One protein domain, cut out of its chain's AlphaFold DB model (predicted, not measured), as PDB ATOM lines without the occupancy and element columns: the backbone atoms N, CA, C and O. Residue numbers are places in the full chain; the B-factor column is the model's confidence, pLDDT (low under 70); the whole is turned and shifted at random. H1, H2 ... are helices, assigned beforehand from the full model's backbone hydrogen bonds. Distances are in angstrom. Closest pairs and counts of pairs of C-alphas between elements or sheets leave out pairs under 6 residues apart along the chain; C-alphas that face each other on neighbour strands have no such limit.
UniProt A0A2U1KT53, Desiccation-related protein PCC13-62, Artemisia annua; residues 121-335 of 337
ATOM      1  N   LEU A 121     -61.659 -26.345  -0.115       28.98
ATOM      2  CA  LEU A 121     -61.459 -25.300  -1.116       28.98
ATOM      3  C   LEU A 121     -62.205 -24.015  -0.736       28.98
ATOM      4  O   LEU A 121     -61.668 -22.920  -0.886       28.98
ATOM      5  N   ILE A 122     -63.422 -24.143  -0.192       30.89
ATOM      6  CA  ILE A 122     -64.205 -23.012   0.321       30.89
ATOM      7  C   ILE A 122     -63.495 -22.366   1.511       30.89
ATOM      8  O   ILE A 122     -63.421 -21.150   1.544       30.89
ATOM      9  N   ALA A 123     -62.919 -23.118   2.452       33.06
ATOM     10  CA  ALA A 123     -62.217 -22.536   3.601       33.06
ATOM     11  C   ALA A 123     -60.939 -21.772   3.199       33.06
ATOM     12  O   ALA A 123     -60.722 -20.657   3.673       33.06
ATOM     13  N   THR A 124     -60.119 -22.307   2.293       39.88
ATOM     14  CA  THR A 124     -58.890 -21.631   1.837       39.88
ATOM     15  C   THR A 124     -59.188 -20.426   0.936       39.88
ATOM     16  O   THR A 124     -58.552 -19.375   1.079       39.88
ATOM     17  N   THR A 125     -60.201 -20.514   0.063       37.03
ATOM     18  CA  THR A 125     -60.660 -19.363  -0.736       37.03
ATOM     19  C   THR A 125     -61.376 -18.312   0.114       37.03
ATOM     20  O   THR A 125     -61.039 -17.138  -0.020       37.03
ATOM     21  N   TYR A 126     -62.268 -18.682   1.045       39.06
ATOM     22  CA  TYR A 126     -62.964 -17.734   1.933       39.06
ATOM     23  C   TYR A 126     -62.017 -16.995   2.873       39.06
ATOM     24  O   TYR A 126     -62.176 -15.788   3.038       39.06
ATOM     25  N   VAL A 127     -61.041 -17.668   3.490       39.75
ATOM     26  CA  VAL A 127     -60.115 -17.007   4.430       39.75
ATOM     27  C   VAL A 127     -59.265 -15.962   3.699       39.75
ATOM     28  O   VAL A 127     -59.146 -14.826   4.160       39.75
ATOM     29  N   THR A 128     -58.800 -16.284   2.488       41.16
ATOM     30  CA  THR A 128     -58.084 -15.334   1.622       41.16
ATOM     31  C   THR A 128     -58.997 -14.183   1.156       41.16
ATOM     32  O   THR A 128     -58.581 -13.022   1.128       41.16
ATOM     33  N   PHE A 129     -60.271 -14.468   0.848       35.16
ATOM     34  CA  PHE A 129     -61.270 -13.461   0.455       35.16
ATOM     35  C   PHE A 129     -61.623 -12.495   1.601       35.16
ATOM     36  O   PHE A 129     -61.776 -11.292   1.377       35.16
ATOM     37  N   ILE A 130     -61.737 -12.995   2.835       39.00
ATOM     38  CA  ILE A 130     -62.105 -12.210   4.022       39.00
ATOM     39  C   ILE A 130     -61.029 -11.168   4.339       39.00
ATOM     40  O   ILE A 130     -61.346  -9.988   4.500       39.00
ATOM     41  N   ILE A 131     -59.756 -11.559   4.360       46.56
ATOM     42  CA  ILE A 131     -58.658 -10.650   4.709       46.56
ATOM     43  C   ILE A 131     -58.478  -9.563   3.641       46.56
ATOM     44  O   ILE A 131     -58.470  -8.367   3.951       46.56
ATOM     45  N   ILE A 132     -58.424  -9.951   2.362       46.25
ATOM     46  CA  ILE A 132     -58.166  -9.006   1.265       46.25
ATOM     47  C   ILE A 132     -59.357  -8.058   1.042       46.25
ATOM     48  O   ILE A 132     -59.157  -6.885   0.700       46.25
ATOM     49  N   PHE A 133     -60.598  -8.531   1.223       34.69
ATOM     50  CA  PHE A 133     -61.800  -7.780   0.844       34.69
ATOM     51  C   PHE A 133     -62.547  -7.142   2.028       34.69
ATOM     52  O   PHE A 133     -62.943  -5.976   1.924       34.69
ATOM     53  N   LEU A 134     -62.721  -7.840   3.160       39.72
ATOM     54  CA  LEU A 134     -63.414  -7.291   4.340       39.72
ATOM     55  C   LEU A 134     -62.491  -6.422   5.197       39.72
ATOM     56  O   LEU A 134     -62.904  -5.330   5.595       39.72
ATOM     57  N   GLY A 135     -61.225  -6.819   5.377       53.25
ATOM     58  CA  GLY A 135     -60.220  -5.988   6.051       53.25
ATOM     59  C   GLY A 135     -60.088  -4.609   5.396       53.25
ATOM     60  O   GLY A 135     -60.105  -3.579   6.067       53.25
ATOM     61  N   LYS A 136     -60.108  -4.556   4.058       56.84
ATOM     62  CA  LYS A 136     -60.075  -3.303   3.287       56.84
ATOM     63  C   LYS A 136     -61.274  -2.386   3.554       56.84
ATOM     64  O   LYS A 136     -61.099  -1.169   3.537       56.84
ATOM     65  N   ARG A 137     -62.482  -2.927   3.762       59.38
ATOM     66  CA  ARG A 137     -63.680  -2.118   4.062       59.38
ATOM     67  C   ARG A 137     -63.599  -1.514   5.460       59.38
ATOM     68  O   ARG A 137     -63.773  -0.307   5.575       59.38
ATOM     69  N   ALA A 138     -63.255  -2.323   6.464       61.69
ATOM     70  CA  ALA A 138     -63.079  -1.858   7.839       61.69
ATOM     71  C   ALA A 138     -61.961  -0.808   7.945       61.69
ATOM     72  O   ALA A 138     -62.156   0.252   8.524       61.69
ATOM     73  N   ILE A 139     -60.812  -1.041   7.298       66.50
ATOM     74  CA  ILE A 139     -59.716  -0.062   7.254       66.50
ATOM     75  C   ILE A 139     -60.201   1.252   6.631       66.50
ATOM     76  O   ILE A 139     -60.029   2.303   7.235       66.50
ATOM     77  N   LYS A 140     -60.857   1.209   5.462       68.38
ATOM     78  CA  LYS A 140     -61.345   2.418   4.777       68.38
ATOM     79  C   LYS A 140     -62.380   3.210   5.578       68.38
ATOM     80  O   LYS A 140     -62.413   4.427   5.445       68.38
ATOM     81  N   SER A 141     -63.234   2.541   6.353       72.62
ATOM     82  CA  SER A 141     -64.242   3.211   7.185       72.62
ATOM     83  C   SER A 141     -63.672   3.801   8.473       72.62
ATOM     84  O   SER A 141     -64.331   4.618   9.107       72.62
ATOM     85  N   THR A 142     -62.486   3.361   8.890       72.69
ATOM     86  CA  THR A 142     -61.980   3.600  10.247       72.69
ATOM     87  C   THR A 142     -60.688   4.413  10.274       72.69
ATOM     88  O   THR A 142     -60.444   5.136  11.239       72.69
ATOM     89  N   VAL A 143     -59.863   4.337   9.229       73.50
ATOM     90  CA  VAL A 143     -58.632   5.123   9.086       73.50
ATOM     91  C   VAL A 143     -58.501   5.685   7.664       73.50
ATOM     92  O   VAL A 143     -58.893   5.019   6.702       73.50
ATOM     93  N   PRO A 144     -57.922   6.890   7.487       74.56
ATOM     94  CA  PRO A 144     -57.600   7.413   6.163       74.56
ATOM     95  C   PRO A 144     -56.692   6.437   5.405       74.56
ATOM     96  O   PRO A 144     -55.582   6.127   5.839       74.56
ATOM     97  N   GLY A 145     -57.186   5.911   4.285       73.19
ATOM     98  CA  GLY A 145     -56.457   4.954   3.458       73.19
ATOM     99  C   GLY A 145     -55.627   5.620   2.361       73.19
ATOM    100  O   GLY A 145     -55.824   6.781   2.015       73.19
ATOM    101  N   PHE A 146     -54.739   4.843   1.746       81.00
ATOM    102  CA  PHE A 146     -54.027   5.209   0.520       81.00
ATOM    103  C   PHE A 146     -54.227   4.129  -0.553       81.00
ATOM    104  O   PHE A 146     -54.709   3.027  -0.275       81.00
ATOM    105  N   ALA A 147     -53.888   4.445  -1.805       82.62
ATOM    106  CA  ALA A 147     -54.048   3.512  -2.918       82.62
ATOM    107  C   ALA A 147     -53.224   2.230  -2.702       82.62
ATOM    108  O   ALA A 147     -52.046   2.290  -2.350       82.62
ATOM    109  N   ARG A 148     -53.824   1.061  -2.946       81.19
ATOM    110  CA  ARG A 148     -53.105  -0.218  -2.866       81.19
ATOM    111  C   ARG A 148     -51.977  -0.230  -3.920       81.19
ATOM    112  O   ARG A 148     -52.275   0.057  -5.078       81.19
ATOM    113  N   PRO A 149     -50.726  -0.556  -3.550       86.62
ATOM    114  CA  PRO A 149     -49.636  -0.697  -4.516       86.62
ATOM    115  C   PRO A 149     -49.862  -1.888  -5.456       86.62
ATOM    116  O   PRO A 149     -50.624  -2.808  -5.142       86.62
ATOM    117  N   LEU A 150     -49.185  -1.868  -6.605       88.56
ATOM    118  CA  LEU A 150     -49.213  -2.973  -7.560       88.56
ATOM    119  C   LEU A 150     -48.619  -4.227  -6.907       88.56
ATOM    120  O   LEU A 150     -47.474  -4.199  -6.466       88.56
ATOM    121  N   LEU A 151     -49.407  -5.302  -6.859       87.62
ATOM    122  CA  LEU A 151     -48.992  -6.598  -6.331       87.62
ATOM    123  C   LEU A 151     -48.768  -7.562  -7.499       87.62
ATOM    124  O   LEU A 151     -49.684  -7.778  -8.291       87.62
ATOM    125  N   ASN A 152     -47.577  -8.140  -7.582       89.75
ATOM    126  CA  ASN A 152     -47.191  -9.111  -8.594       89.75
ATOM    127  C   ASN A 152     -47.290 -10.532  -8.028       89.75
ATOM    128  O   ASN A 152     -46.388 -10.973  -7.332       89.75
ATOM    129  N   LEU A 153     -48.378 -11.243  -8.328       88.81
ATOM    130  CA  LEU A 153     -48.566 -12.655  -7.957       88.81
ATOM    131  C   LEU A 153     -48.311 -13.600  -9.141       88.81
ATOM    132  O   LEU A 153     -48.867 -14.688  -9.193       88.81
ATOM    133  N   SER A 154     -47.526 -13.170 -10.127       91.06
ATOM    134  CA  SER A 154     -47.216 -13.988 -11.301       91.06
ATOM    135  C   SER A 154     -46.416 -15.241 -10.943       91.06
ATOM    136  O   SER A 154     -45.726 -15.300  -9.920       91.06
ATOM    137  N   LYS A 155     -46.469 -16.236 -11.832       93.50
ATOM    138  CA  LYS A 155     -45.657 -17.452 -11.732       93.50
ATOM    139  C   LYS A 155     -44.167 -17.121 -11.630       93.50
ATOM    140  O   LYS A 155     -43.461 -17.727 -10.832       93.50
ATOM    141  N   GLU A 156     -43.711 -16.124 -12.379       95.56
ATOM    142  CA  GLU A 156     -42.322 -15.673 -12.425       95.56
ATOM    143  C   GLU A 156     -41.873 -15.102 -11.073       95.56
ATOM    144  O   GLU A 156     -40.768 -15.392 -10.613       95.56
ATOM    145  N   ALA A 157     -42.746 -14.354 -10.386       93.31
ATOM    146  CA  ALA A 157     -42.455 -13.832  -9.052       93.31
ATOM    147  C   ALA A 157     -42.274 -14.958  -8.023       93.31
ATOM    148  O   ALA A 157     -41.327 -14.928  -7.240       93.31
ATOM    149  N   PHE A 158     -43.142 -15.974  -8.038       94.69
ATOM    150  CA  PHE A 158     -43.004 -17.136  -7.151       94.69
ATOM    151  C   PHE A 158     -41.822 -18.031  -7.538       94.69
ATOM    152  O   PHE A 158     -41.134 -18.537  -6.655       94.69
ATOM    153  N   THR A 159     -41.533 -18.172  -8.832       96.62
ATOM    154  CA  THR A 159     -40.320 -18.841  -9.322       96.62
ATOM    155  C   THR A 159     -39.069 -18.178  -8.747       96.62
ATOM    156  O   THR A 159     -38.201 -18.873  -8.227       96.62
ATOM    157  N   SER A 160     -38.993 -16.844  -8.781       96.62
ATOM    158  CA  SER A 160     -37.880 -16.081  -8.202       96.62
ATOM    159  C   SER A 160     -37.708 -16.354  -6.704       96.62
ATOM    160  O   SER A 160     -36.593 -16.628  -6.253       96.62
ATOM    161  N   VAL A 161     -38.809 -16.362  -5.938       95.56
ATOM    162  CA  VAL A 161     -38.787 -16.701  -4.501       95.56
ATOM    163  C   VAL A 161     -38.226 -18.090  -4.275       95.56
ATOM    164  O   VAL A 161     -37.297 -18.240  -3.488       95.56
ATOM    165  N   MET A 162     -38.775 -19.101  -4.949       96.94
ATOM    166  CA  MET A 162     -38.368 -20.480  -4.696       96.94
ATOM    167  C   MET A 162     -36.925 -20.709  -5.137       96.94
ATOM    168  O   MET A 162     -36.147 -21.274  -4.379       96.94
ATOM    169  N   ASN A 163     -36.510 -20.180  -6.287       97.50
ATOM    170  CA  ASN A 163     -35.115 -20.274  -6.714       97.50
ATOM    171  C   ASN A 163     -34.161 -19.618  -5.703       97.50
ATOM    172  O   ASN A 163     -33.102 -20.166  -5.408       97.50
ATOM    173  N   SER A 164     -34.561 -18.478  -5.133       96.94
ATOM    174  CA  SER A 164     -33.797 -17.809  -4.076       96.94
ATOM    175  C   SER A 164     -33.790 -18.614  -2.777       96.94
ATOM    176  O   SER A 164     -32.777 -18.647  -2.096       96.94
ATOM    177  N   ALA A 165     -34.890 -19.278  -2.419       97.12
ATOM    178  CA  ALA A 165     -34.976 -20.105  -1.214       97.12
ATOM    179  C   ALA A 165     -34.054 -21.332  -1.276       97.12
ATOM    180  O   ALA A 165     -33.510 -21.748  -0.259       97.12
ATOM    181  N   PHE A 166     -33.862 -21.895  -2.470       97.19
ATOM    182  CA  PHE A 166     -32.974 -23.037  -2.695       97.19
ATOM    183  C   PHE A 166     -31.552 -22.649  -3.119       97.19
ATOM    184  O   PHE A 166     -30.738 -23.544  -3.344       97.19
ATOM    185  N   ASP A 167     -31.261 -21.353  -3.276       96.19
ATOM    186  CA  ASP A 167     -30.006 -20.829  -3.835       96.19
ATOM    187  C   ASP A 167     -29.617 -21.464  -5.185       96.19
ATOM    188  O   ASP A 167     -28.444 -21.576  -5.544       96.19
ATOM    189  N   ARG A 168     -30.622 -21.900  -5.952       96.12
ATOM    190  CA  ARG A 168     -30.471 -22.501  -7.280       96.12
ATOM    191  C   ARG A 168     -31.797 -22.475  -8.041       96.12
ATOM    192  O   ARG A 168     -32.857 -22.538  -7.419       96.12
ATOM    193  N   PRO A 169     -31.771 -22.461  -9.382       95.94
ATOM    194  CA  PRO A 169     -32.982 -22.640 -10.167       95.94
ATOM    195  C   PRO A 169     -33.587 -24.035  -9.960       95.94
ATOM    196  O   PRO A 169     -32.896 -25.051 -10.053       95.94
ATOM    197  N   LEU A 170     -34.895 -24.082  -9.703       96.00
ATOM    198  CA  LEU A 170     -35.679 -25.312  -9.734       96.00
ATOM    199  C   LEU A 170     -36.100 -25.632 -11.173       96.00
ATOM    200  O   LEU A 170     -36.523 -24.744 -11.916       96.00
ATOM    201  N   TYR A 171     -36.026 -26.909 -11.552       94.06
ATOM    202  CA  TYR A 171     -36.451 -27.384 -12.868       94.06
ATOM    203  C   TYR A 171     -37.495 -28.491 -12.740       94.06
ATOM    204  O   TYR A 171     -37.224 -29.484 -12.059       94.06
ATOM    205  N   PRO A 172     -38.656 -28.362 -13.411       95.38
ATOM    206  CA  PRO A 172     -39.219 -27.163 -14.050       95.38
ATOM    207  C   PRO A 172     -39.410 -25.984 -13.079       95.38
ATOM    208  O   PRO A 172     -39.501 -26.177 -11.870       95.38
ATOM    209  N   LEU A 173     -39.512 -24.761 -13.611       96.44
ATOM    210  CA  LEU A 173     -39.726 -23.555 -12.798       96.44
ATOM    211  C   LEU A 173     -40.949 -23.700 -11.885       96.44
ATOM    212  O   LEU A 173     -41.980 -24.234 -12.307       96.44
ATOM    213  N   PHE A 174     -40.833 -23.211 -10.649       96.12
ATOM    214  CA  PHE A 174     -41.900 -23.334  -9.662       96.12
ATOM    215  C   PHE A 174     -43.163 -22.595 -10.094       96.12
ATOM    216  O   PHE A 174     -43.178 -21.376 -10.267       96.12
ATOM    217  N   ASP A 175     -44.244 -23.354 -10.227       93.62
ATOM    218  CA  ASP A 175     -45.555 -22.836 -10.572       93.62
ATOM    219  C   ASP A 175     -46.487 -22.908  -9.358       93.62
ATOM    220  O   ASP A 175     -46.880 -24.017  -8.978       93.62
ATOM    221  N   PRO A 176     -46.869 -21.765  -8.756       91.31
ATOM    222  CA  PRO A 176     -47.759 -21.742  -7.597       91.31
ATOM    223  C   PRO A 176     -49.184 -22.213  -7.929       91.31
ATOM    224  O   PRO A 176     -49.962 -22.462  -7.014       91.31
ATOM    225  N   TYR A 177     -49.545 -22.322  -9.212       91.06
ATOM    226  CA  TYR A 177     -50.889 -22.672  -9.674       91.06
ATOM    227  C   TYR A 177     -50.979 -24.076 -10.281       91.06
ATOM    228  O   TYR A 177     -52.061 -24.487 -10.695       91.06
ATOM    229  N   ALA A 178     -49.870 -24.821 -10.338       89.81
ATOM    230  CA  ALA A 178     -49.848 -26.138 -10.977       89.81
ATOM    231  C   ALA A 178     -50.628 -27.214 -10.207       89.81
ATOM    232  O   ALA A 178     -51.222 -28.093 -10.826       89.81
ATOM    233  N   ASN A 179     -50.606 -27.179  -8.873       87.12
ATOM    234  CA  ASN A 179     -51.315 -28.127  -8.014       87.12
ATOM    235  C   ASN A 179     -51.559 -27.531  -6.615       87.12
ATOM    236  O   ASN A 179     -51.122 -26.420  -6.305       87.12
ATOM    237  N   ASP A 180     -52.273 -28.275  -5.774       88.81
ATOM    238  CA  ASP A 180     -52.654 -27.873  -4.423       88.81
ATOM    239  C   ASP A 180     -51.454 -27.705  -3.478       88.81
ATOM    240  O   ASP A 180     -51.407 -26.721  -2.743       88.81
ATOM    241  N   ILE A 181     -50.457 -28.592  -3.522       90.75
ATOM    242  CA  ILE A 181     -49.244 -28.486  -2.691       90.75
ATOM    243  C   ILE A 181     -48.436 -27.243  -3.056       90.75
ATOM    244  O   ILE A 181     -48.044 -26.481  -2.172       90.75
ATOM    245  N   ASN A 182     -48.227 -26.990  -4.347       91.25
ATOM    246  CA  ASN A 182     -47.539 -25.796  -4.820       91.25
ATOM    247  C   ASN A 182     -48.285 -24.526  -4.389       91.25
ATOM    248  O   ASN A 182     -47.657 -23.567  -3.940       91.25
ATOM    249  N   TYR A 183     -49.618 -24.534  -4.464       90.62
ATOM    250  CA  TYR A 183     -50.440 -23.427  -3.990       90.62
ATOM    251  C   TYR A 183     -50.325 -23.231  -2.471       90.62
ATOM    252  O   TYR A 183     -50.194 -22.103  -1.991       90.62
ATOM    253  N   LEU A 184     -50.306 -24.312  -1.689       91.25
ATOM    254  CA  LEU A 184     -50.096 -24.243  -0.241       91.25
ATOM    255  C   LEU A 184     -48.703 -23.703   0.113       91.25
ATOM    256  O   LEU A 184     -48.584 -22.833   0.971       91.25
ATOM    257  N   LEU A 185     -47.656 -24.127  -0.595       94.31
ATOM    258  CA  LEU A 185     -46.297 -23.608  -0.411       94.31
ATOM    259  C   LEU A 185     -46.185 -22.129  -0.809       94.31
ATOM    260  O   LEU A 185     -45.545 -21.336  -0.119       94.31
ATOM    261  N   ALA A 186     -46.855 -21.723  -1.889       91.12
ATOM    262  CA  ALA A 186     -46.921 -20.327  -2.307       91.12
ATOM    263  C   ALA A 186     -47.659 -19.454  -1.278       91.12
ATOM    264  O   ALA A 186     -47.197 -18.365  -0.930       91.12
ATOM    265  N   THR A 187     -48.782 -19.943  -0.743       88.94
ATOM    266  CA  THR A 187     -49.539 -19.252   0.312       88.94
ATOM    267  C   THR A 187     -48.847 -19.299   1.669       88.94
ATOM    268  O   THR A 187     -49.169 -18.479   2.512       88.94
ATOM    269  N   TYR A 188     -47.858 -20.165   1.884       90.88
ATOM    270  CA  TYR A 188     -46.998 -20.118   3.066       90.88
ATOM    271  C   TYR A 188     -45.978 -18.971   3.011       90.88
ATOM    272  O   TYR A 188     -45.626 -18.418   4.052       90.88
ATOM    273  N   ALA A 189     -45.530 -18.557   1.820       86.25
ATOM    274  CA  ALA A 189     -44.437 -17.592   1.664       86.25
ATOM    275  C   ALA A 189     -44.778 -16.158   2.131       86.25
ATOM    276  O   ALA A 189     -43.934 -15.497   2.738       86.25
ATOM    277  N   ILE A 190     -46.001 -15.672   1.882       76.69
ATOM    278  CA  ILE A 190     -46.366 -14.248   2.052       76.69
ATOM    279  C   ILE A 190     -47.081 -13.927   3.383       76.69
ATOM    280  O   ILE A 190     -46.620 -13.022   4.082       76.69
ATOM    281  N   PRO A 191     -48.189 -14.596   3.767       75.44
ATOM    282  CA  PRO A 191     -49.063 -14.162   4.866       75.44
ATOM    283  C   PRO A 191     -48.356 -14.041   6.219       75.44
ATOM    284  O   PRO A 191     -48.567 -13.069   6.942       75.44
ATOM    285  N   TYR A 192     -47.420 -14.944   6.520       82.62
ATOM    286  CA  TYR A 192     -46.641 -14.892   7.761       82.62
ATOM    287  C   TYR A 192     -45.808 -13.599   7.908       82.62
ATOM    288  O   TYR A 192     -45.612 -13.077   9.010       82.62
ATOM    289  N   VAL A 193     -45.364 -13.003   6.794       86.94
ATOM    290  CA  VAL A 193     -44.670 -11.702   6.803       86.94
ATOM    291  C   VAL A 193     -45.627 -10.583   7.225       86.94
ATOM    292  O   VAL A 193     -45.241  -9.693   7.979       86.94
ATOM    293  N   GLY A 194     -46.891 -10.649   6.792       85.69
ATOM    294  CA  GLY A 194     -47.941  -9.715   7.203       85.69
ATOM    295  C   GLY A 194     -48.256  -9.816   8.696       85.69
ATOM    296  O   GLY A 194     -48.261  -8.797   9.388       85.69
ATOM    297  N   LEU A 195     -48.421 -11.041   9.204       88.94
ATOM    298  CA  LEU A 195     -48.632 -11.324  10.628       88.94
ATOM    299  C   LEU A 195     -47.512 -10.728  11.486       88.94
ATOM    300  O   LEU A 195     -47.770  -9.937  12.397       88.94
ATOM    301  N   THR A 196     -46.259 -11.060  11.170       91.56
ATOM    302  CA  THR A 196     -45.105 -10.569  11.939       91.56
ATOM    303  C   THR A 196     -44.911  -9.055  11.793       91.56
ATOM    304  O   THR A 196     -44.494  -8.386  12.743       91.56
ATOM    305  N   GLY A 197     -45.303  -8.477  10.653       90.56
ATOM    306  CA  GLY A 197     -45.388  -7.030  10.460       90.56
ATOM    307  C   GLY A 197     -46.427  -6.357  11.363       90.56
ATOM    308  O   GLY A 197     -46.151  -5.293  11.921       90.56
ATOM    309  N   TYR A 198     -47.601  -6.966  11.576       89.81
ATOM    310  CA  TYR A 198     -48.599  -6.445  12.517       89.81
ATOM    311  C   TYR A 198     -48.088  -6.448  13.954       89.81
ATOM    312  O   TYR A 198     -48.179  -5.416  14.619       89.81
ATOM    313  N   VAL A 199     -47.489  -7.552  14.405       91.94
ATOM    314  CA  VAL A 199     -46.891  -7.644  15.747       91.94
ATOM    315  C   VAL A 199     -45.845  -6.547  15.961       91.94
ATOM    316  O   VAL A 199     -45.880  -5.862  16.981       91.94
ATOM    317  N   GLY A 200     -44.960  -6.328  14.983       90.69
ATOM    318  CA  GLY A 200     -43.934  -5.283  15.061       90.69
ATOM    319  C   GLY A 200     -44.481  -3.854  14.976       90.69
ATOM    320  O   GLY A 200     -43.904  -2.942  15.560       90.69
ATOM    321  N   THR A 201     -45.608  -3.640  14.291       87.31
ATOM    322  CA  THR A 201     -46.176  -2.296  14.080       87.31
ATOM    323  C   THR A 201     -47.094  -1.844  15.221       87.31
ATOM    324  O   THR A 201     -47.155  -0.652  15.511       87.31
ATOM    325  N   ILE A 202     -47.821  -2.758  15.880       89.75
ATOM    326  CA  ILE A 202     -48.799  -2.422  16.937       89.75
ATOM    327  C   ILE A 202     -48.228  -1.499  18.037       89.75
ATOM    328  O   ILE A 202     -48.921  -0.533  18.392       89.75
ATOM    329  N   PRO A 203     -47.011  -1.731  18.576       90.06
ATOM    330  CA  PRO A 203     -46.417  -0.854  19.588       90.06
ATOM    331  C   PRO A 203     -46.227   0.593  19.109       90.06
ATOM    332  O   PRO A 203     -46.440   1.532  19.880       90.06
ATOM    333  N   GLU A 204     -45.916   0.778  17.824       87.75
ATOM    334  CA  GLU A 204     -45.584   2.075  17.223       87.75
ATOM    335  C   GLU A 204     -46.808   2.941  16.904       87.75
ATOM    336  O   GLU A 204     -46.718   4.171  16.812       87.75
ATOM    337  N   LEU A 205     -47.987   2.328  16.774       87.50
ATOM    338  CA  LEU A 205     -49.223   3.057  16.503       87.50
ATOM    339  C   LEU A 205     -49.565   4.002  17.664       87.50
ATOM    340  O   LEU A 205     -49.524   3.627  18.834       87.50
ATOM    341  N   LYS A 206     -49.976   5.233  17.351       90.12
ATOM    342  CA  LYS A 206     -50.433   6.203  18.365       90.12
ATOM    343  C   LYS A 206     -51.952   6.199  18.545       90.12
ATOM    344  O   LYS A 206     -52.445   6.358  19.655       90.12
ATOM    345  N   SER A 207     -52.700   5.957  17.468       88.50
ATOM    346  CA  SER A 207     -54.166   5.910  17.510       88.50
ATOM    347  C   SER A 207     -54.672   4.610  18.137       88.50
ATOM    348  O   SER A 207     -54.363   3.517  17.656       88.50
ATOM    349  N   ARG A 208     -55.511   4.725  19.177       90.31
ATOM    350  CA  ARG A 208     -56.203   3.582  19.800       90.31
ATOM    351  C   ARG A 208     -57.059   2.828  18.786       90.31
ATOM    352  O   ARG A 208     -57.041   1.602  18.761       90.31
ATOM    353  N   THR A 209     -57.749   3.562  17.921       87.62
ATOM    354  CA  THR A 209     -58.585   3.007  16.858       87.62
ATOM    355  C   THR A 209     -57.750   2.204  15.859       87.62
ATOM    356  O   THR A 209     -58.110   1.079  15.523       87.62
ATOM    357  N   ALA A 210     -56.590   2.722  15.441       83.94
ATOM    358  CA  ALA A 210     -55.685   1.981  14.562       83.94
ATOM    359  C   ALA A 210     -55.150   0.705  15.237       83.94
ATOM    360  O   ALA A 210     -55.129  -0.350  14.605       83.94
ATOM    361  N   LYS A 211     -54.793   0.766  16.531       89.69
ATOM    362  CA  LYS A 211     -54.397  -0.425  17.307       89.69
ATOM    363  C   LYS A 211     -55.492  -1.481  17.337       89.69
ATOM    364  O   LYS A 211     -55.193  -2.646  17.117       89.69
ATOM    365  N   GLN A 212     -56.742  -1.087  17.578       87.94
ATOM    366  CA  GLN A 212     -57.876  -2.014  17.596       87.94
ATOM    367  C   GLN A 212     -58.073  -2.702  16.242       87.94
ATOM    368  O   GLN A 212     -58.259  -3.916  16.203       87.94
ATOM    369  N   VAL A 213     -57.979  -1.955  15.136       85.38
ATOM    370  CA  VAL A 213     -58.096  -2.529  13.787       85.38
ATOM    371  C   VAL A 213     -56.968  -3.521  13.513       85.38
ATOM    372  O   VAL A 213     -57.242  -4.645  13.099       85.38
ATOM    373  N   ILE A 214     -55.710  -3.149  13.772       85.50
ATOM    374  CA  ILE A 214     -54.566  -4.033  13.502       85.50
ATOM    375  C   ILE A 214     -54.571  -5.260  14.425       85.50
ATOM    376  O   ILE A 214     -54.328  -6.364  13.950       85.50
ATOM    377  N   ALA A 215     -54.923  -5.110  15.704       87.75
ATOM    378  CA  ALA A 215     -55.078  -6.244  16.616       87.75
ATOM    379  C   ALA A 215     -56.200  -7.201  16.170       87.75
ATOM    380  O   ALA A 215     -56.045  -8.417  16.259       87.75
ATOM    381  N   GLY A 216     -57.309  -6.668  15.644       86.06
ATOM    382  CA  GLY A 216     -58.389  -7.475  15.074       86.06
ATOM    383  C   GLY A 216     -57.962  -8.250  13.824       86.06
ATOM    384  O   GLY A 216     -58.315  -9.418  13.683       86.06
ATOM    385  N   LEU A 217     -57.168  -7.631  12.942       82.94
ATOM    386  CA  LEU A 217     -56.609  -8.297  11.760       82.94
ATOM    387  C   LEU A 217     -55.596  -9.378  12.147       82.94
ATOM    388  O   LEU A 217     -55.671 -10.485  11.621       82.94
ATOM    389  N   LEU A 218     -54.714  -9.095  13.111       86.69
ATOM    390  CA  LEU A 218     -53.705 -10.036  13.602       86.69
ATOM    391  C   LEU A 218     -54.319 -11.375  14.039       86.69
ATOM    392  O   LEU A 218     -53.780 -12.423  13.701       86.69
ATOM    393  N   GLY A 219     -55.456 -11.357  14.743       85.94
ATOM    394  CA  GLY A 219     -56.126 -12.590  15.171       85.94
ATOM    395  C   GLY A 219     -56.602 -13.465  14.003       85.94
ATOM    396  O   GLY A 219     -56.503 -14.690  14.069       85.94
ATOM    397  N   VAL A 220     -57.082 -12.849  12.919       82.00
ATOM    398  CA  VAL A 220     -57.545 -13.574  11.723       82.00
ATOM    399  C   VAL A 220     -56.362 -14.107  10.913       82.00
ATOM    400  O   VAL A 220     -56.392 -15.264  10.497       82.00
ATOM    401  N   GLU A 221     -55.304 -13.308  10.747       82.88
ATOM    402  CA  GLU A 221     -54.059 -13.729  10.085       82.88
ATOM    403  C   GLU A 221     -53.388 -14.896  10.819       82.88
ATOM    404  O   GLU A 221     -52.955 -15.856  10.188       82.88
ATOM    405  N   ALA A 222     -53.347 -14.865  12.154       86.00
ATOM    406  CA  ALA A 222     -52.805 -15.963  12.955       86.00
ATOM    407  C   ALA A 222     -53.603 -17.260  12.769       86.00
ATOM    408  O   ALA A 222     -53.022 -18.337  12.639       86.00
ATOM    409  N   GLY A 223     -54.935 -17.160  12.693       86.62
ATOM    410  CA  GLY A 223     -55.786 -18.298  12.355       86.62
ATOM    411  C   GLY A 223     -55.512 -18.843  10.950       86.62
ATOM    412  O   GLY A 223     -55.471 -20.059  10.766       86.62
ATOM    413  N   GLN A 224     -55.287 -17.965   9.966       84.88
ATOM    414  CA  GLN A 224     -54.934 -18.374   8.606       84.88
ATOM    415  C   GLN A 224     -53.580 -19.093   8.559       84.88
ATOM    416  O   GLN A 224     -53.497 -20.174   7.974       84.88
ATOM    417  N   ASP A 225     -52.545 -18.529   9.186       87.44
ATOM    418  CA  ASP A 225     -51.206 -19.126   9.225       87.44
ATOM    419  C   ASP A 225     -51.237 -20.516   9.870       87.44
ATOM    420  O   ASP A 225     -50.718 -21.474   9.298       87.44
ATOM    421  N   ALA A 226     -51.953 -20.666  10.989       88.12
ATOM    422  CA  ALA A 226     -52.120 -21.953  11.658       88.12
ATOM    423  C   ALA A 226     -52.797 -23.001  10.756       88.12
ATOM    424  O   ALA A 226     -52.384 -24.162  10.742       88.12
ATOM    425  N   VAL A 227     -53.814 -22.614   9.975       87.31
ATOM    426  CA  VAL A 227     -54.489 -23.521   9.029       87.31
ATOM    427  C   VAL A 227     -53.546 -23.947   7.903       87.31
ATOM    428  O   VAL A 227     -53.469 -25.139   7.603       87.31
ATOM    429  N   ILE A 228     -52.808 -23.006   7.305       86.56
ATOM    430  CA  ILE A 228     -51.848 -23.298   6.226       86.56
ATOM    431  C   ILE A 228     -50.717 -24.192   6.745       86.56
ATOM    432  O   ILE A 228     -50.396 -25.204   6.121       86.56
ATOM    433  N   ARG A 229     -50.149 -23.877   7.914       92.44
ATOM    434  CA  ARG A 229     -49.109 -24.699   8.541       92.44
ATOM    435  C   ARG A 229     -49.621 -26.089   8.895       92.44
ATOM    436  O   ARG A 229     -48.923 -27.054   8.627       92.44
ATOM    437  N   THR A 230     -50.841 -26.222   9.420       90.25
ATOM    438  CA  THR A 230     -51.442 -27.539   9.714       90.25
ATOM    439  C   THR A 230     -51.572 -28.382   8.445       90.25
ATOM    440  O   THR A 230     -51.178 -29.543   8.429       90.25
ATOM    441  N   LEU A 231     -52.065 -27.783   7.361       88.75
ATOM    442  CA  LEU A 231     -52.211 -28.437   6.060       88.75
ATOM    443  C   LEU A 231     -50.905 -28.961   5.479       88.75
ATOM    444  O   LEU A 231     -50.860 -30.058   4.918       88.75
ATOM    445  N   LEU A 232     -49.865 -28.137   5.555       92.75
ATOM    446  CA  LEU A 232     -48.546 -28.516   5.082       92.75
ATOM    447  C   LEU A 232     -47.901 -29.525   6.036       92.75
ATOM    448  O   LEU A 232     -47.220 -30.432   5.575       92.75
ATOM    449  N   TYR A 233     -48.161 -29.422   7.344       93.69
ATOM    450  CA  TYR A 233     -47.670 -30.363   8.350       93.69
ATOM    451  C   TYR A 233     -48.236 -31.772   8.136       93.69
ATOM    452  O   TYR A 233     -47.488 -32.746   8.188       93.69
ATOM    453  N   GLU A 234     -49.526 -31.896   7.806       93.19
ATOM    454  CA  GLU A 234     -50.146 -33.177   7.424       93.19
ATOM    455  C   GLU A 234     -49.462 -33.828   6.210       93.19
ATOM    456  O   GLU A 234     -49.440 -35.052   6.098       93.19
ATOM    457  N   ARG A 235     -48.874 -33.015   5.324       92.88
ATOM    458  CA  ARG A 235     -48.162 -33.443   4.112       92.88
ATOM    459  C   ARG A 235     -46.643 -33.311   4.235       92.88
ATOM    460  O   ARG A 235     -45.947 -33.400   3.232       92.88
ATOM    461  N   ALA A 236     -46.098 -33.115   5.436       93.69
ATOM    462  CA  ALA A 236     -44.701 -32.715   5.626       93.69
ATOM    463  C   ALA A 236     -43.690 -33.679   4.976       93.69
ATOM    464  O   ALA A 236     -42.663 -33.245   4.452       93.69
ATOM    465  N   THR A 237     -43.987 -34.982   4.982       95.06
ATOM    466  CA  THR A 237     -43.144 -36.038   4.398       95.06
ATOM    467  C   THR A 237     -43.419 -36.302   2.917       95.06
ATOM    468  O   THR A 237     -42.696 -37.076   2.291       95.06
ATOM    469  N   GLU A 238     -44.473 -35.710   2.353       96.50
ATOM    470  CA  GLU A 238     -44.804 -35.834   0.938       96.50
ATOM    471  C   GLU A 238     -43.743 -35.129   0.090       96.50
ATOM    472  O   GLU A 238     -43.237 -34.065   0.455       96.50
ATOM    473  N   ARG A 239     -43.376 -35.732  -1.045       96.69
ATOM    474  CA  ARG A 239     -42.433 -35.130  -1.990       96.69
ATOM    475  C   ARG A 239     -43.184 -34.241  -2.967       96.69
ATOM    476  O   ARG A 239     -44.089 -34.702  -3.655       96.69
ATOM    477  N   VAL A 240     -42.745 -32.997  -3.090       95.12
ATOM    478  CA  VAL A 240     -43.251 -32.055  -4.084       95.12
ATOM    479  C   VAL A 240     -42.771 -32.512  -5.460       95.12
ATOM    480  O   VAL A 240     -41.579 -32.457  -5.776       95.12
ATOM    481  N   ILE A 241     -43.699 -33.008  -6.273       89.81
ATOM    482  CA  ILE A 241     -43.420 -33.453  -7.639       89.81
ATOM    483  C   ILE A 241     -43.308 -32.218  -8.543       89.81
ATOM    484  O   ILE A 241     -44.160 -31.332  -8.463       89.81
ATOM    485  N   PRO A 242     -42.298 -32.144  -9.430       92.31
ATOM    486  CA  PRO A 242     -41.287 -33.165  -9.758       92.31
ATOM    487  C   PRO A 242     -39.929 -32.983  -9.050       92.31
ATOM    488  O   PRO A 242     -38.967 -33.661  -9.393       92.31
ATOM    489  N   TYR A 243     -39.823 -32.079  -8.076       94.75
ATOM    490  CA  TYR A 243     -38.551 -31.719  -7.437       94.75
ATOM    491  C   TYR A 243     -37.938 -32.841  -6.599       94.75
ATOM    492  O   TYR A 243     -36.729 -32.860  -6.382       94.75
ATOM    493  N   GLY A 244     -38.769 -33.754  -6.089       94.06
ATOM    494  CA  GLY A 244     -38.323 -34.831  -5.205       94.06
ATOM    495  C   GLY A 244     -37.916 -34.350  -3.807       94.06
ATOM    496  O   GLY A 244     -37.365 -35.140  -3.043       94.06
ATOM    497  N   ILE A 245     -38.207 -33.094  -3.472       96.62
ATOM    498  CA  ILE A 245     -37.935 -32.434  -2.189       96.62
ATOM    499  C   ILE A 245     -39.193 -32.529  -1.326       96.62
ATOM    500  O   ILE A 245     -40.302 -32.466  -1.858       96.62
ATOM    501  N   THR A 246     -39.056 -32.715  -0.014       97.62
ATOM    502  CA  THR A 246     -40.225 -32.843   0.869       97.62
ATOM    503  C   THR A 246     -40.908 -31.497   1.109       97.62
ATOM    504  O   THR A 246     -40.286 -30.439   1.005       97.62
ATOM    505  N   VAL A 247     -42.196 -31.522   1.459       97.06
ATOM    506  CA  VAL A 247     -42.929 -30.313   1.866       97.06
ATOM    507  C   VAL A 247     -42.260 -29.642   3.071       97.06
ATOM    508  O   VAL A 247     -42.124 -28.420   3.073       97.06
ATOM    509  N   ALA A 248     -41.798 -30.421   4.056       96.38
ATOM    510  CA  ALA A 248     -41.064 -29.894   5.208       96.38
ATOM    511  C   ALA A 248     -39.818 -29.107   4.776       96.38
ATOM    512  O   ALA A 248     -39.690 -27.935   5.128       96.38
ATOM    513  N   GLU A 249     -38.974 -29.700   3.928       97.12
ATOM    514  CA  GLU A 249     -37.756 -29.044   3.445       97.12
ATOM    515  C   GLU A 249     -38.082 -27.771   2.652       97.12
ATOM    516  O   GLU A 249     -37.449 -26.739   2.851       97.12
ATOM    517  N   PHE A 250     -39.122 -27.791   1.811       97.19
ATOM    518  CA  PHE A 250     -39.597 -26.582   1.133       97.19
ATOM    519  C   PHE A 250     -39.963 -25.468   2.122       97.19
ATOM    520  O   PHE A 250     -39.579 -24.316   1.918       97.19
ATOM    521  N   THR A 251     -40.695 -25.789   3.193       96.69
ATOM    522  CA  THR A 251     -41.053 -24.785   4.204       96.69
ATOM    523  C   THR A 251     -39.849 -24.264   4.976       96.69
ATOM    524  O   THR A 251     -39.785 -23.062   5.223       96.69
ATOM    525  N   ASP A 252     -38.873 -25.120   5.285       95.94
ATOM    526  CA  ASP A 252     -37.635 -24.709   5.945       95.94
ATOM    527  C   ASP A 252     -36.874 -23.701   5.071       95.94
ATOM    528  O   ASP A 252     -36.548 -22.610   5.537       95.94
ATOM    529  N   ARG A 253     -36.710 -23.990   3.771       97.25
ATOM    530  CA  ARG A 253     -36.054 -23.083   2.809       97.25
ATOM    531  C   ARG A 253     -36.760 -21.739   2.669       97.25
ATOM    532  O   ARG A 253     -36.111 -20.695   2.605       97.25
ATOM    533  N   ILE A 254     -38.092 -21.737   2.628       96.75
ATOM    534  CA  ILE A 254     -38.875 -20.494   2.553       96.75
ATOM    535  C   ILE A 254     -38.672 -19.657   3.826       96.75
ATOM    536  O   ILE A 254     -38.497 -18.439   3.746       96.75
ATOM    537  N   SER A 255     -38.661 -20.294   4.996       95.44
ATOM    538  CA  SER A 255     -38.445 -19.616   6.276       95.44
ATOM    539  C   SER A 255     -37.019 -19.085   6.422       95.44
ATOM    540  O   SER A 255     -36.828 -17.925   6.799       95.44
ATOM    541  N   GLU A 256     -36.015 -19.872   6.028       95.75
ATOM    542  CA  GLU A 256     -34.612 -19.451   5.937       95.75
ATOM    543  C   GLU A 256     -34.454 -18.223   5.036       95.75
ATOM    544  O   GLU A 256     -33.827 -17.238   5.438       95.75
ATOM    545  N   LEU A 257     -35.090 -18.223   3.858       97.00
ATOM    546  CA  LEU A 257     -35.076 -17.079   2.948       97.00
ATOM    547  C   LEU A 257     -35.636 -15.818   3.617       97.00
ATOM    548  O   LEU A 257     -35.024 -14.752   3.527       97.00
ATOM    549  N   ARG A 258     -36.778 -15.916   4.309       95.88
ATOM    550  CA  ARG A 258     -37.390 -14.771   5.007       95.88
ATOM    551  C   ARG A 258     -36.496 -14.228   6.115       95.88
ATOM    552  O   ARG A 258     -36.422 -13.013   6.299       95.88
ATOM    553  N   ASN A 259     -35.807 -15.101   6.842       95.62
ATOM    554  CA  ASN A 259     -34.847 -14.689   7.863       95.62
ATOM    555  C   ASN A 259     -33.621 -14.010   7.242       95.62
ATOM    556  O   ASN A 259     -33.219 -12.935   7.694       95.62
ATOM    557  N   ARG A 260     -33.084 -14.579   6.154       96.62
ATOM    558  CA  ARG A 260     -31.939 -14.030   5.418       96.62
ATOM    559  C   ARG A 260     -32.227 -12.636   4.867       96.62
ATOM    560  O   ARG A 260     -31.453 -11.722   5.125       96.62
ATOM    561  N   LEU A 261     -33.353 -12.460   4.173       96.56
ATOM    562  CA  LEU A 261     -33.761 -11.166   3.609       96.56
ATOM    563  C   LEU A 261     -34.106 -10.132   4.694       96.56
ATOM    564  O   LEU A 261     -33.984  -8.932   4.466       96.56
ATOM    565  N   GLY A 262     -34.540 -10.572   5.879       94.06
ATOM    566  CA  GLY A 262     -34.824  -9.674   6.999       94.06
ATOM    567  C   GLY A 262     -33.569  -9.048   7.624       94.06
ATOM    568  O   GLY A 262     -33.637  -7.922   8.114       94.06
ATOM    569  N   HIS A 263     -32.423  -9.740   7.594       93.56
ATOM    570  CA  HIS A 263     -31.174  -9.336   8.265       93.56
ATOM    571  C   HIS A 263     -31.306  -9.113   9.787       93.56
ATOM    572  O   HIS A 263     -30.583  -8.306  10.367       93.56
ATOM    573  N   ALA A 264     -32.233  -9.817  10.446       89.94
ATOM    574  CA  ALA A 264     -32.572  -9.598  11.859       89.94
ATOM    575  C   ALA A 264     -32.683 -10.901  12.675       89.94
ATOM    576  O   ALA A 264     -33.451 -10.976  13.637       89.94
ATOM    577  N   GLY A 265     -31.927 -11.930  12.282       89.94
ATOM    578  CA  GLY A 265     -31.902 -13.230  12.953       89.94
ATOM    579  C   GLY A 265     -33.129 -14.104  12.669       89.94
ATOM    580  O   GLY A 265     -33.813 -13.939  11.657       89.94
ATOM    581  N   LEU A 266     -33.377 -15.062  13.565       90.38
ATOM    582  CA  LEU A 266     -34.465 -16.032  13.461       90.38
ATOM    583  C   LEU A 266     -35.796 -15.387  13.873       90.38
ATOM    584  O   LEU A 266     -35.994 -15.038  15.037       90.38
ATOM    585  N   LYS A 267     -36.705 -15.215  12.911       91.31
ATOM    586  CA  LYS A 267     -38.069 -14.699  13.136       91.31
ATOM    587  C   LYS A 267     -39.128 -15.516  12.405       91.31
ATOM    588  O   LYS A 267     -40.213 -15.015  12.100       91.31
ATOM    589  N   ASP A 268     -38.746 -16.712  11.994       91.19
ATOM    590  CA  ASP A 268     -39.567 -17.669  11.283       91.19
ATOM    591  C   ASP A 268     -38.850 -19.012  11.234       91.19
ATOM    592  O   ASP A 268     -37.622 -19.074  11.197       91.19
ATOM    593  N   GLU A 269     -39.626 -20.072  11.185       91.38
ATOM    594  CA  GLU A 269     -39.180 -21.450  11.239       91.38
ATOM    595  C   GLU A 269     -40.136 -22.283  10.388       91.38
ATOM    596  O   GLU A 269     -41.340 -21.987  10.309       91.38
ATOM    597  N   GLY A 270     -39.611 -23.322   9.738       92.12
ATOM    598  CA  GLY A 270     -40.435 -24.263   8.992       92.12
ATOM    599  C   GLY A 270     -41.266 -25.165   9.902       92.12
ATOM    600  O   GLY A 270     -41.460 -24.892  11.088       92.12
ATOM    601  N   LEU A 271     -41.828 -26.220   9.321       92.62
ATOM    602  CA  LEU A 271     -42.845 -27.052   9.976       92.62
ATOM    603  C   LEU A 271     -42.279 -28.048  10.984       92.62
ATOM    604  O   LEU A 271     -43.009 -28.484  11.878       92.62
ATOM    605  N   ILE A 272     -41.018 -28.440  10.804       91.38
ATOM    606  CA  ILE A 272     -40.329 -29.409  11.646       91.38
ATOM    607  C   ILE A 272     -39.048 -28.755  12.142       91.38
ATOM    608  O   ILE A 272     -38.152 -28.448  11.367       91.38
ATOM    609  N   VAL A 273     -38.957 -28.563  13.451       87.12
ATOM    610  CA  VAL A 273     -37.794 -27.982  14.118       87.12
ATOM    611  C   VAL A 273     -37.146 -29.013  15.045       87.12
ATOM    612  O   VAL A 273     -37.806 -29.969  15.473       87.12
ATOM    613  N   PRO A 274     -35.855 -28.854  15.391       85.00
ATOM    614  CA  PRO A 274     -35.245 -29.613  16.473       85.00
ATOM    615  C   PRO A 274     -36.061 -29.487  17.761       85.00
ATOM    616  O   PRO A 274     -36.605 -28.424  18.054       85.00
ATOM    617  N   VAL A 275     -36.088 -30.549  18.570       83.62
ATOM    618  CA  VAL A 275     -36.862 -30.598  19.826       83.62
ATOM    619  C   VAL A 275     -36.563 -29.403  20.735       83.62
ATOM    620  O   VAL A 275     -37.477 -28.875  21.351       83.62
ATOM    621  N   SER A 276     -35.313 -28.930  20.767       80.19
ATOM    622  CA  SER A 276     -34.884 -27.770  21.557       80.19
ATOM    623  C   SER A 276     -35.535 -26.442  21.156       80.19
ATOM    624  O   SER A 276     -35.547 -25.522  21.967       80.19
ATOM    625  N   LEU A 277     -36.020 -26.325  19.916       76.12
ATOM    626  CA  LEU A 277     -36.684 -25.130  19.386       76.12
ATOM    627  C   LEU A 277     -38.208 -25.265  19.351       76.12
ATOM    628  O   LEU A 277     -38.908 -24.266  19.231       76.12
ATOM    629  N   GLY A 278     -38.742 -26.483  19.459       76.56
ATOM    630  CA  GLY A 278     -40.185 -26.674  19.504       76.56
ATOM    631  C   GLY A 278     -40.805 -26.270  20.839       76.56
ATOM    632  O   GLY A 278     -40.119 -25.937  21.807       76.56
ATOM    633  N   ALA A 279     -42.137 -26.326  20.896       72.50
ATOM    634  CA  ALA A 279     -42.906 -25.903  22.061       72.50
ATOM    635  C   ALA A 279     -42.431 -26.613  23.343       72.50
ATOM    636  O   ALA A 279     -42.309 -27.843  23.381       72.50
ATOM    637  N   ASP A 280     -42.137 -25.816  24.374       72.06
ATOM    638  CA  ASP A 280     -41.557 -26.238  25.656       72.06
ATOM    639  C   ASP A 280     -40.273 -27.083  25.545       72.06
ATOM    640  O   ASP A 280     -39.922 -27.807  26.479       72.06
ATOM    641  N   GLY A 281     -39.575 -27.041  24.407       76.31
ATOM    642  CA  GLY A 281     -38.423 -27.900  24.149       76.31
ATOM    643  C   GLY A 281     -38.789 -29.389  24.063       76.31
ATOM    644  O   GLY A 281     -37.987 -30.240  24.447       76.31
ATOM    645  N   ARG A 282     -40.035 -29.719  23.682       78.75
ATOM    646  CA  ARG A 282     -40.601 -31.081  23.783       78.75
ATOM    647  C   ARG A 282     -41.172 -31.635  22.486       78.75
ATOM    648  O   ARG A 282     -41.381 -32.843  22.394       78.75
ATOM    649  N   THR A 283     -41.449 -30.790  21.501       82.81
ATOM    650  CA  THR A 283     -42.051 -31.201  20.228       82.81
ATOM    651  C   THR A 283     -41.144 -30.848  19.064       82.81
ATOM    652  O   THR A 283     -40.318 -29.954  19.166       82.81
ATOM    653  N   THR A 284     -41.296 -31.537  17.938       85.94
ATOM    654  CA  THR A 284     -40.638 -31.152  16.679       85.94
ATOM    655  C   THR A 284     -41.582 -30.410  15.739       85.94
ATOM    656  O   THR A 284     -41.130 -29.673  14.875       85.94
ATOM    657  N   GLY A 285     -42.898 -30.579  15.895       86.31
ATOM    658  CA  GLY A 285     -43.885 -29.898  15.063       86.31
ATOM    659  C   GLY A 285     -44.017 -28.417  15.405       86.31
ATOM    660  O   GLY A 285     -44.116 -28.060  16.580       86.31
ATOM    661  N   ASN A 286     -44.070 -27.578  14.370       85.81
ATOM    662  CA  ASN A 286     -44.122 -26.123  14.480       85.81
ATOM    663  C   ASN A 286     -45.267 -25.515  13.650       85.81
ATOM    664  O   ASN A 286     -45.083 -24.835  12.634       85.81
ATOM    665  N   ILE A 287     -46.493 -25.792  14.100       87.88
ATOM    666  CA  ILE A 287     -47.717 -25.239  13.501       87.88
ATOM    667  C   ILE A 287     -47.929 -23.777  13.921       87.88
ATOM    668  O   ILE A 287     -48.529 -23.010  13.176       87.88
ATOM    669  N   LEU A 288     -47.431 -23.382  15.093       87.56
ATOM    670  CA  LEU A 288     -47.514 -22.021  15.618       87.56
ATOM    671  C   LEU A 288     -46.096 -21.503  15.865       87.56
ATOM    672  O   LEU A 288     -45.541 -21.718  16.939       87.56
ATOM    673  N   SER A 289     -45.522 -20.823  14.873       86.06
ATOM    674  CA  SER A 289     -44.162 -20.288  14.987       86.06
ATOM    675  C   SER A 289     -44.132 -19.064  15.901       86.06
ATOM    676  O   SER A 289     -44.791 -18.048  15.645       86.06
ATOM    677  N   ALA A 290     -43.358 -19.175  16.975       86.12
ATOM    678  CA  ALA A 290     -43.231 -18.188  18.035       86.12
ATOM    679  C   ALA A 290     -41.825 -18.237  18.650       86.12
ATOM    680  O   ALA A 290     -41.083 -19.193  18.446       86.12
ATOM    681  N   ASN A 291     -41.452 -17.195  19.392       84.81
ATOM    682  CA  ASN A 291     -40.180 -17.159  20.110       84.81
ATOM    683  C   ASN A 291     -40.189 -18.079  21.347       84.81
ATOM    684  O   ASN A 291     -41.208 -18.675  21.691       84.81
ATOM    685  N   ALA A 292     -39.072 -18.132  22.078       82.31
ATOM    686  CA  ALA A 292     -38.928 -18.959  23.284       82.31
ATOM    687  C   ALA A 292     -39.977 -18.688  24.386       82.31
ATOM    688  O   ALA A 292     -40.193 -19.529  25.252       82.31
ATOM    689  N   SER A 293     -40.643 -17.529  24.368       84.38
ATOM    690  CA  SER A 293     -41.739 -17.181  25.283       84.38
ATOM    691  C   SER A 293     -43.129 -17.439  24.686       84.38
ATOM    692  O   SER A 293     -44.120 -16.941  25.215       84.38
ATOM    693  N   SER A 294     -43.221 -18.182  23.578       84.56
ATOM    694  CA  SER A 294     -44.453 -18.421  22.813       84.56
ATOM    695  C   SER A 294     -45.148 -17.139  22.332       84.56
ATOM    696  O   SER A 294     -46.364 -17.109  22.135       84.56
ATOM    697  N   LEU A 295     -44.381 -16.066  22.113       88.31
ATOM    698  CA  LEU A 295     -44.872 -14.829  21.510       88.31
ATOM    699  C   LEU A 295     -44.569 -14.825  20.013       88.31
ATOM    700  O   LEU A 295     -43.459 -15.160  19.593       88.31
ATOM    701  N   SER A 296     -45.539 -14.404  19.199       90.31
ATOM    702  CA  SER A 296     -45.326 -14.223  17.763       90.31
ATOM    703  C   SER A 296     -44.175 -13.250  17.500       90.31
ATOM    704  O   SER A 296     -44.026 -12.236  18.187       90.31
ATOM    705  N   TYR A 297     -43.367 -13.539  16.483       92.31
ATOM    706  CA  TYR A 297     -42.249 -12.676  16.119       92.31
ATOM    707  C   TYR A 297     -42.731 -11.324  15.579       92.31
ATOM    708  O   TYR A 297     -43.695 -11.241  14.819       92.31
ATOM    709  N   GLY A 298     -42.026 -10.254  15.943       93.19
ATOM    710  CA  GLY A 298     -42.238  -8.916  15.394       93.19
ATOM    711  C   GLY A 298     -41.199  -8.585  14.328       93.19
ATOM    712  O   GLY A 298     -39.996  -8.674  14.593       93.19
ATOM    713  N   ARG A 299     -41.648  -8.167  13.140       94.25
ATOM    714  CA  ARG A 299     -40.778  -7.610  12.097       94.25
ATOM    715  C   ARG A 299     -40.941  -6.100  11.971       94.25
ATOM    716  O   ARG A 299     -42.053  -5.581  12.044       94.25
ATOM    717  N   THR A 300     -39.825  -5.401  11.777       93.38
ATOM    718  CA  THR A 300     -39.834  -3.956  11.497       93.38
ATOM    719  C   THR A 300     -40.326  -3.683  10.069       93.38
ATOM    720  O   THR A 300     -40.254  -4.573   9.215       93.38
ATOM    721  N   PRO A 301     -40.805  -2.464   9.751       91.88
ATOM    722  CA  PRO A 301     -41.188  -2.123   8.382       91.88
ATOM    723  C   PRO A 301     -40.077  -2.376   7.353       91.88
ATOM    724  O   PRO A 301     -40.366  -2.845   6.258       91.88
ATOM    725  N   GLN A 302     -38.814  -2.125   7.708       93.50
ATOM    726  CA  GLN A 302     -37.654  -2.389   6.852       93.50
ATOM    727  C   GLN A 302     -37.519  -3.878   6.548       93.50
ATOM    728  O   GLN A 302     -37.450  -4.259   5.385       93.50
ATOM    729  N   GLU A 303     -37.545  -4.724   7.581       95.19
ATOM    730  CA  GLU A 303     -37.483  -6.182   7.426       95.19
ATOM    731  C   GLU A 303     -38.601  -6.692   6.509       95.19
ATOM    732  O   GLU A 303     -38.351  -7.482   5.601       95.19
ATOM    733  N   VAL A 304     -39.828  -6.199   6.703       93.81
ATOM    734  CA  VAL A 304     -40.979  -6.552   5.863       93.81
ATOM    735  C   VAL A 304     -40.749  -6.139   4.405       93.81
ATOM    736  O   VAL A 304     -40.971  -6.946   3.505       93.81
ATOM    737  N   LEU A 305     -40.279  -4.914   4.149       93.94
ATOM    738  CA  LEU A 305     -40.036  -4.425   2.786       93.94
ATOM    739  C   LEU A 305     -38.930  -5.211   2.075       93.94
ATOM    740  O   LEU A 305     -39.133  -5.616   0.935       93.94
ATOM    741  N   ARG A 306     -37.813  -5.502   2.750       96.12
ATOM    742  CA  ARG A 306     -36.709  -6.309   2.197       96.12
ATOM    743  C   ARG A 306     -37.172  -7.688   1.733       96.12
ATOM    744  O   ARG A 306     -36.772  -8.147   0.663       96.12
ATOM    745  N   ILE A 307     -38.034  -8.331   2.527       95.19
ATOM    746  CA  ILE A 307     -38.612  -9.642   2.209       95.19
ATOM    747  C   ILE A 307     -39.595  -9.526   1.038       95.19
ATOM    748  O   ILE A 307     -39.502 -10.286   0.077       95.19
ATOM    749  N   LEU A 308     -40.526  -8.569   1.088       93.38
ATOM    750  CA  LEU A 308     -41.567  -8.414   0.066       93.38
ATOM    751  C   LEU A 308     -41.009  -7.980  -1.299       93.38
ATOM    752  O   LEU A 308     -41.560  -8.365  -2.334       93.38
ATOM    753  N   TYR A 309     -39.920  -7.211  -1.308       94.81
ATOM    754  CA  TYR A 309     -39.192  -6.854  -2.523       94.81
ATOM    755  C   TYR A 309     -38.276  -7.969  -3.025       94.81
ATOM    756  O   TYR A 309     -37.873  -7.927  -4.182       94.81
ATOM    757  N   GLN A 310     -37.992  -8.982  -2.197       94.56
ATOM    758  CA  GLN A 310     -37.086 -10.096  -2.503       94.56
ATOM    759  C   GLN A 310     -35.639  -9.659  -2.794       94.56
ATOM    760  O   GLN A 310     -34.864 -10.420  -3.360       94.56
ATOM    761  N   THR A 311     -35.261  -8.440  -2.406       94.62
ATOM    762  CA  THR A 311     -33.942  -7.850  -2.687       94.62
ATOM    763  C   THR A 311     -33.011  -7.866  -1.480       94.62
ATOM    764  O   THR A 311     -31.817  -7.637  -1.631       94.62
ATOM    765  N   GLY A 312     -33.544  -8.065  -0.268       94.94
ATOM    766  CA  GLY A 312     -32.782  -7.854   0.969       94.94
ATOM    767  C   GLY A 312     -32.536  -6.369   1.275       94.94
ATOM    768  O   GLY A 312     -31.930  -6.044   2.291       94.94
ATOM    769  N   ASN A 313     -33.047  -5.453   0.442       95.12
ATOM    770  CA  ASN A 313     -32.870  -4.012   0.585       95.12
ATOM    771  C   ASN A 313     -34.218  -3.278   0.460       95.12
ATOM    772  O   ASN A 313     -34.858  -3.280  -0.588       95.12
ATOM    773  N   GLU A 314     -34.641  -2.604   1.526       94.75
ATOM    774  CA  GLU A 314     -35.897  -1.850   1.619       94.75
ATOM    775  C   GLU A 314     -35.958  -0.630   0.688       94.75
ATOM    776  O   GLU A 314     -37.035  -0.064   0.499       94.75
ATOM    777  N   HIS A 315     -34.823  -0.236   0.105       95.50
ATOM    778  CA  HIS A 315     -34.706   0.876  -0.838       95.50
ATOM    779  C   HIS A 315     -34.882   0.427  -2.297       95.50
ATOM    780  O   HIS A 315     -35.159   1.254  -3.158       95.50
ATOM    781  N   VAL A 316     -34.776  -0.878  -2.585       95.69
ATOM    782  CA  VAL A 316     -34.854  -1.420  -3.951       95.69
ATOM    783  C   VAL A 316     -36.153  -2.198  -4.118       95.69
ATOM    784  O   VAL A 316     -36.299  -3.296  -3.581       95.69
ATOM    785  N   ALA A 317     -37.098  -1.624  -4.865       94.44
ATOM    786  CA  ALA A 317     -38.358  -2.278  -5.207       94.44
ATOM    787  C   ALA A 317     -38.143  -3.529  -6.079       94.44
ATOM    788  O   ALA A 317     -37.215  -3.593  -6.882       94.44
ATOM    789  N   GLY A 318     -39.033  -4.514  -5.955       93.75
ATOM    790  CA  GLY A 318     -38.898  -5.786  -6.663       93.75
ATOM    791  C   GLY A 318     -39.929  -6.822  -6.230       93.75
ATOM    792  O   GLY A 318     -40.903  -6.499  -5.542       93.75
ATOM    793  N   GLY A 319     -39.717  -8.072  -6.641       92.62
ATOM    794  CA  GLY A 319     -40.476  -9.227  -6.163       92.62
ATOM    795  C   GLY A 319     -41.991  -9.051  -6.272       92.62
ATOM    796  O   GLY A 319     -42.538  -8.823  -7.356       92.62
ATOM    797  N   PHE A 320     -42.675  -9.120  -5.125       90.75
ATOM    798  CA  PHE A 320     -44.130  -8.983  -5.054       90.75
ATOM    799  C   PHE A 320     -44.616  -7.541  -5.256       90.75
ATOM    800  O   PHE A 320     -45.784  -7.338  -5.578       90.75
ATOM    801  N   TYR A 321     -43.748  -6.539  -5.115       93.12
ATOM    802  CA  TYR A 321     -44.071  -5.125  -5.317       93.12
ATOM    803  C   TYR A 321     -43.063  -4.478  -6.277       93.12
ATOM    804  O   TYR A 321     -42.213  -3.694  -5.851       93.12
ATOM    805  N   PRO A 322     -43.172  -4.747  -7.590       94.00
ATOM    806  CA  PRO A 322     -42.183  -4.308  -8.578       94.00
ATOM    807  C   PRO A 322     -42.084  -2.784  -8.722       94.00
ATOM    808  O   PRO A 322     -41.070  -2.273  -9.172       94.00
ATOM    809  N   ARG A 323     -43.130  -2.040  -8.333       92.50
ATOM    810  CA  ARG A 323     -43.134  -0.564  -8.290       92.50
ATOM    811  C   ARG A 323     -42.999  -0.003  -6.871       92.50
ATOM    812  O   ARG A 323     -43.296   1.165  -6.639       92.50
ATOM    813  N   GLY A 324     -42.628  -0.855  -5.920       92.00
ATOM    814  CA  GLY A 324     -42.549  -0.518  -4.512       92.00
ATOM    815  C   GLY A 324     -43.899  -0.550  -3.795       92.00
ATOM    816  O   GLY A 324     -44.982  -0.472  -4.386       92.00
ATOM    817  N   ALA A 325     -43.828  -0.688  -2.476       89.44
ATOM    818  CA  ALA A 325     -44.965  -0.555  -1.585       89.44
ATOM    819  C   ALA A 325     -45.372   0.922  -1.439       89.44
ATOM    820  O   ALA A 325     -44.640   1.847  -1.789       89.44
ATOM    821  N   ASN A 326     -46.578   1.155  -0.923       87.25
ATOM    822  CA  ASN A 326     -47.153   2.494  -0.805       87.25
ATOM    823  C   ASN A 326     -47.355   2.904   0.665       87.25
ATOM    824  O   ASN A 326     -47.295   2.072   1.566       87.25
ATOM    825  N   GLY A 327     -47.619   4.193   0.891       85.94
ATOM    826  CA  GLY A 327     -47.744   4.807   2.213       85.94
ATOM    827  C   GLY A 327     -46.489   5.582   2.620       85.94
ATOM    828  O   GLY A 327     -45.430   5.444   2.009       85.94
ATOM    829  N   THR A 328     -46.612   6.420   3.652       87.44
ATOM    830  CA  THR A 328     -45.546   7.342   4.089       87.44
ATOM    831  C   THR A 328     -44.252   6.617   4.450       87.44
ATOM    832  O   THR A 328     -43.180   7.061   4.054       87.44
ATOM    833  N   ILE A 329     -44.351   5.485   5.155       86.88
ATOM    834  CA  ILE A 329     -43.192   4.699   5.598       86.88
ATOM    835  C   ILE A 329     -42.478   4.072   4.395       86.88
ATOM    836  O   ILE A 329     -41.307   4.350   4.175       86.88
ATOM    837  N   ALA A 330     -43.188   3.296   3.570       89.12
ATOM    838  CA  ALA A 330     -42.589   2.622   2.415       89.12
ATOM    839  C   ALA A 330     -41.976   3.606   1.408       89.12
ATOM    840  O   ALA A 330     -40.846   3.420   0.965       89.12
ATOM    841  N   ARG A 331     -42.682   4.704   1.098       90.50
ATOM    842  CA  ARG A 331     -42.166   5.736   0.189       90.50
ATOM    843  C   ARG A 331     -40.932   6.445   0.733       90.50
ATOM    844  O   ARG A 331     -40.158   6.948  -0.068       90.50
ATOM    845  N   LYS A 332     -40.751   6.530   2.055       91.50
ATOM    846  CA  LYS A 332     -39.553   7.144   2.643       91.50
ATOM    847  C   LYS A 332     -38.291   6.354   2.289       91.50
ATOM    848  O   LYS A 332     -37.269   6.975   2.045       91.50
ATOM    849  N   TYR A 333     -38.377   5.026   2.214       90.56
ATOM    850  CA  TYR A 333     -37.240   4.177   1.844       90.56
ATOM    851  C   TYR A 333     -36.940   4.195   0.341       90.56
ATOM    852  O   TYR A 333     -35.789   4.107  -0.045       90.56
ATOM    853  N   LEU A 334     -37.942   4.379  -0.520       87.12
ATOM    854  CA  LEU A 334     -37.724   4.407  -1.977       87.12
ATOM    855  C   LEU A 334     -37.180   5.742  -2.510       87.12
ATOM    856  O   LEU A 334     -36.824   5.831  -3.674       87.12
ATOM    857  N   LYS A 335     -37.189   6.807  -1.702       67.81
ATOM    858  CA  LYS A 335     -36.911   8.187  -2.142       67.81
ATOM    859  C   LYS A 335     -35.435   8.605  -2.057       67.81
ATOM    860  O   LYS A 335     -35.160   9.799  -2.089       67.81
TER     861      LYS A 335
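Overview. This is residues 121 to 335 of the 337 residues of the protein "Desiccation-related protein PCC13-62" of Artemisia annua (UniProt A0A2U1KT53). A long helix, H5, runs along one side of the domain with H1 and H4 packed on it the opposite way; H3 packs on its later part, H6 packs on H3, H2 crosses H6, H7 packs on H4 and H6, and H8 lies beyond H7. The 215 printed residues hold eight named helices, H1 to H8, and no named strand: all helix, compact, radius of gyration of the C-alphas 17.0 A, spans 47 by 38 by 36 A.

Arrangement. H5, residues 208 to 234, touches H1, residues 121 to 142, at a shallow tilt of 11 degrees, closest C-alphas Val 127 and Gln 224, 6.8 A. H5 and H4, residues 191 to 204, form a hairpin, closest C-alphas Ile 202 and Lys 211, 6.0 A. H3, residues 180 to 189, H5 and H6, residues 247 to 262, make an up-and-down bundle, each running against the one before. H3 touches residues 225 to 232 of H5 alone, closest C-alphas Tyr 188 and Ile 228, 6.6 A. H3 touches H6, closest C-alphas Ala 189 and Ile 254, 6.3 A. H2, residues 155 to 165, touches residues 253 to 257 of H6 alone, about perpendicular at 84 degrees, closest C-alphas Ala 165 and Arg 253, 5.1 A. H7, residues 301 to 309, touches H4, closest C-alphas Gly 197 and Val 304, 6.4 A, and residues 258 to 262 of H6 alone, closest C-alphas Gly 262 and Glu 303, 4.4 A. H8, residues 328 to 334, only just touches H7 with 3 pairs of C-alphas within 8 A, closest Leu 305 and Ala 330, 7.5 A. Every O i to N i+4 pair is within hydrogen-bond range in H2, H3, H6 and H7, against 16 of 18 in H1, 8 of 10 in H4, 22 of 23 in H5 and 2 of 3 in H8.

Along the chain. H5 is 39.3 A long, from C-alpha 208 at (-56.203, 3.582, 19.800) to C-alpha 234 at (-50.146, -33.177, 7.424). H1, 31.1 A with a kink of 27 degrees near residue 129, begins at (-61.459, -25.300, -1.116).

Size, cuts and confidence. The printed part has no cut; the farthest C-alphas, Arg 208 and Pro 242, are 49.5 A apart. The longest link, H6 to H7, has 38 residues. Residues 121 to 140 and 335 have pLDDT under 70.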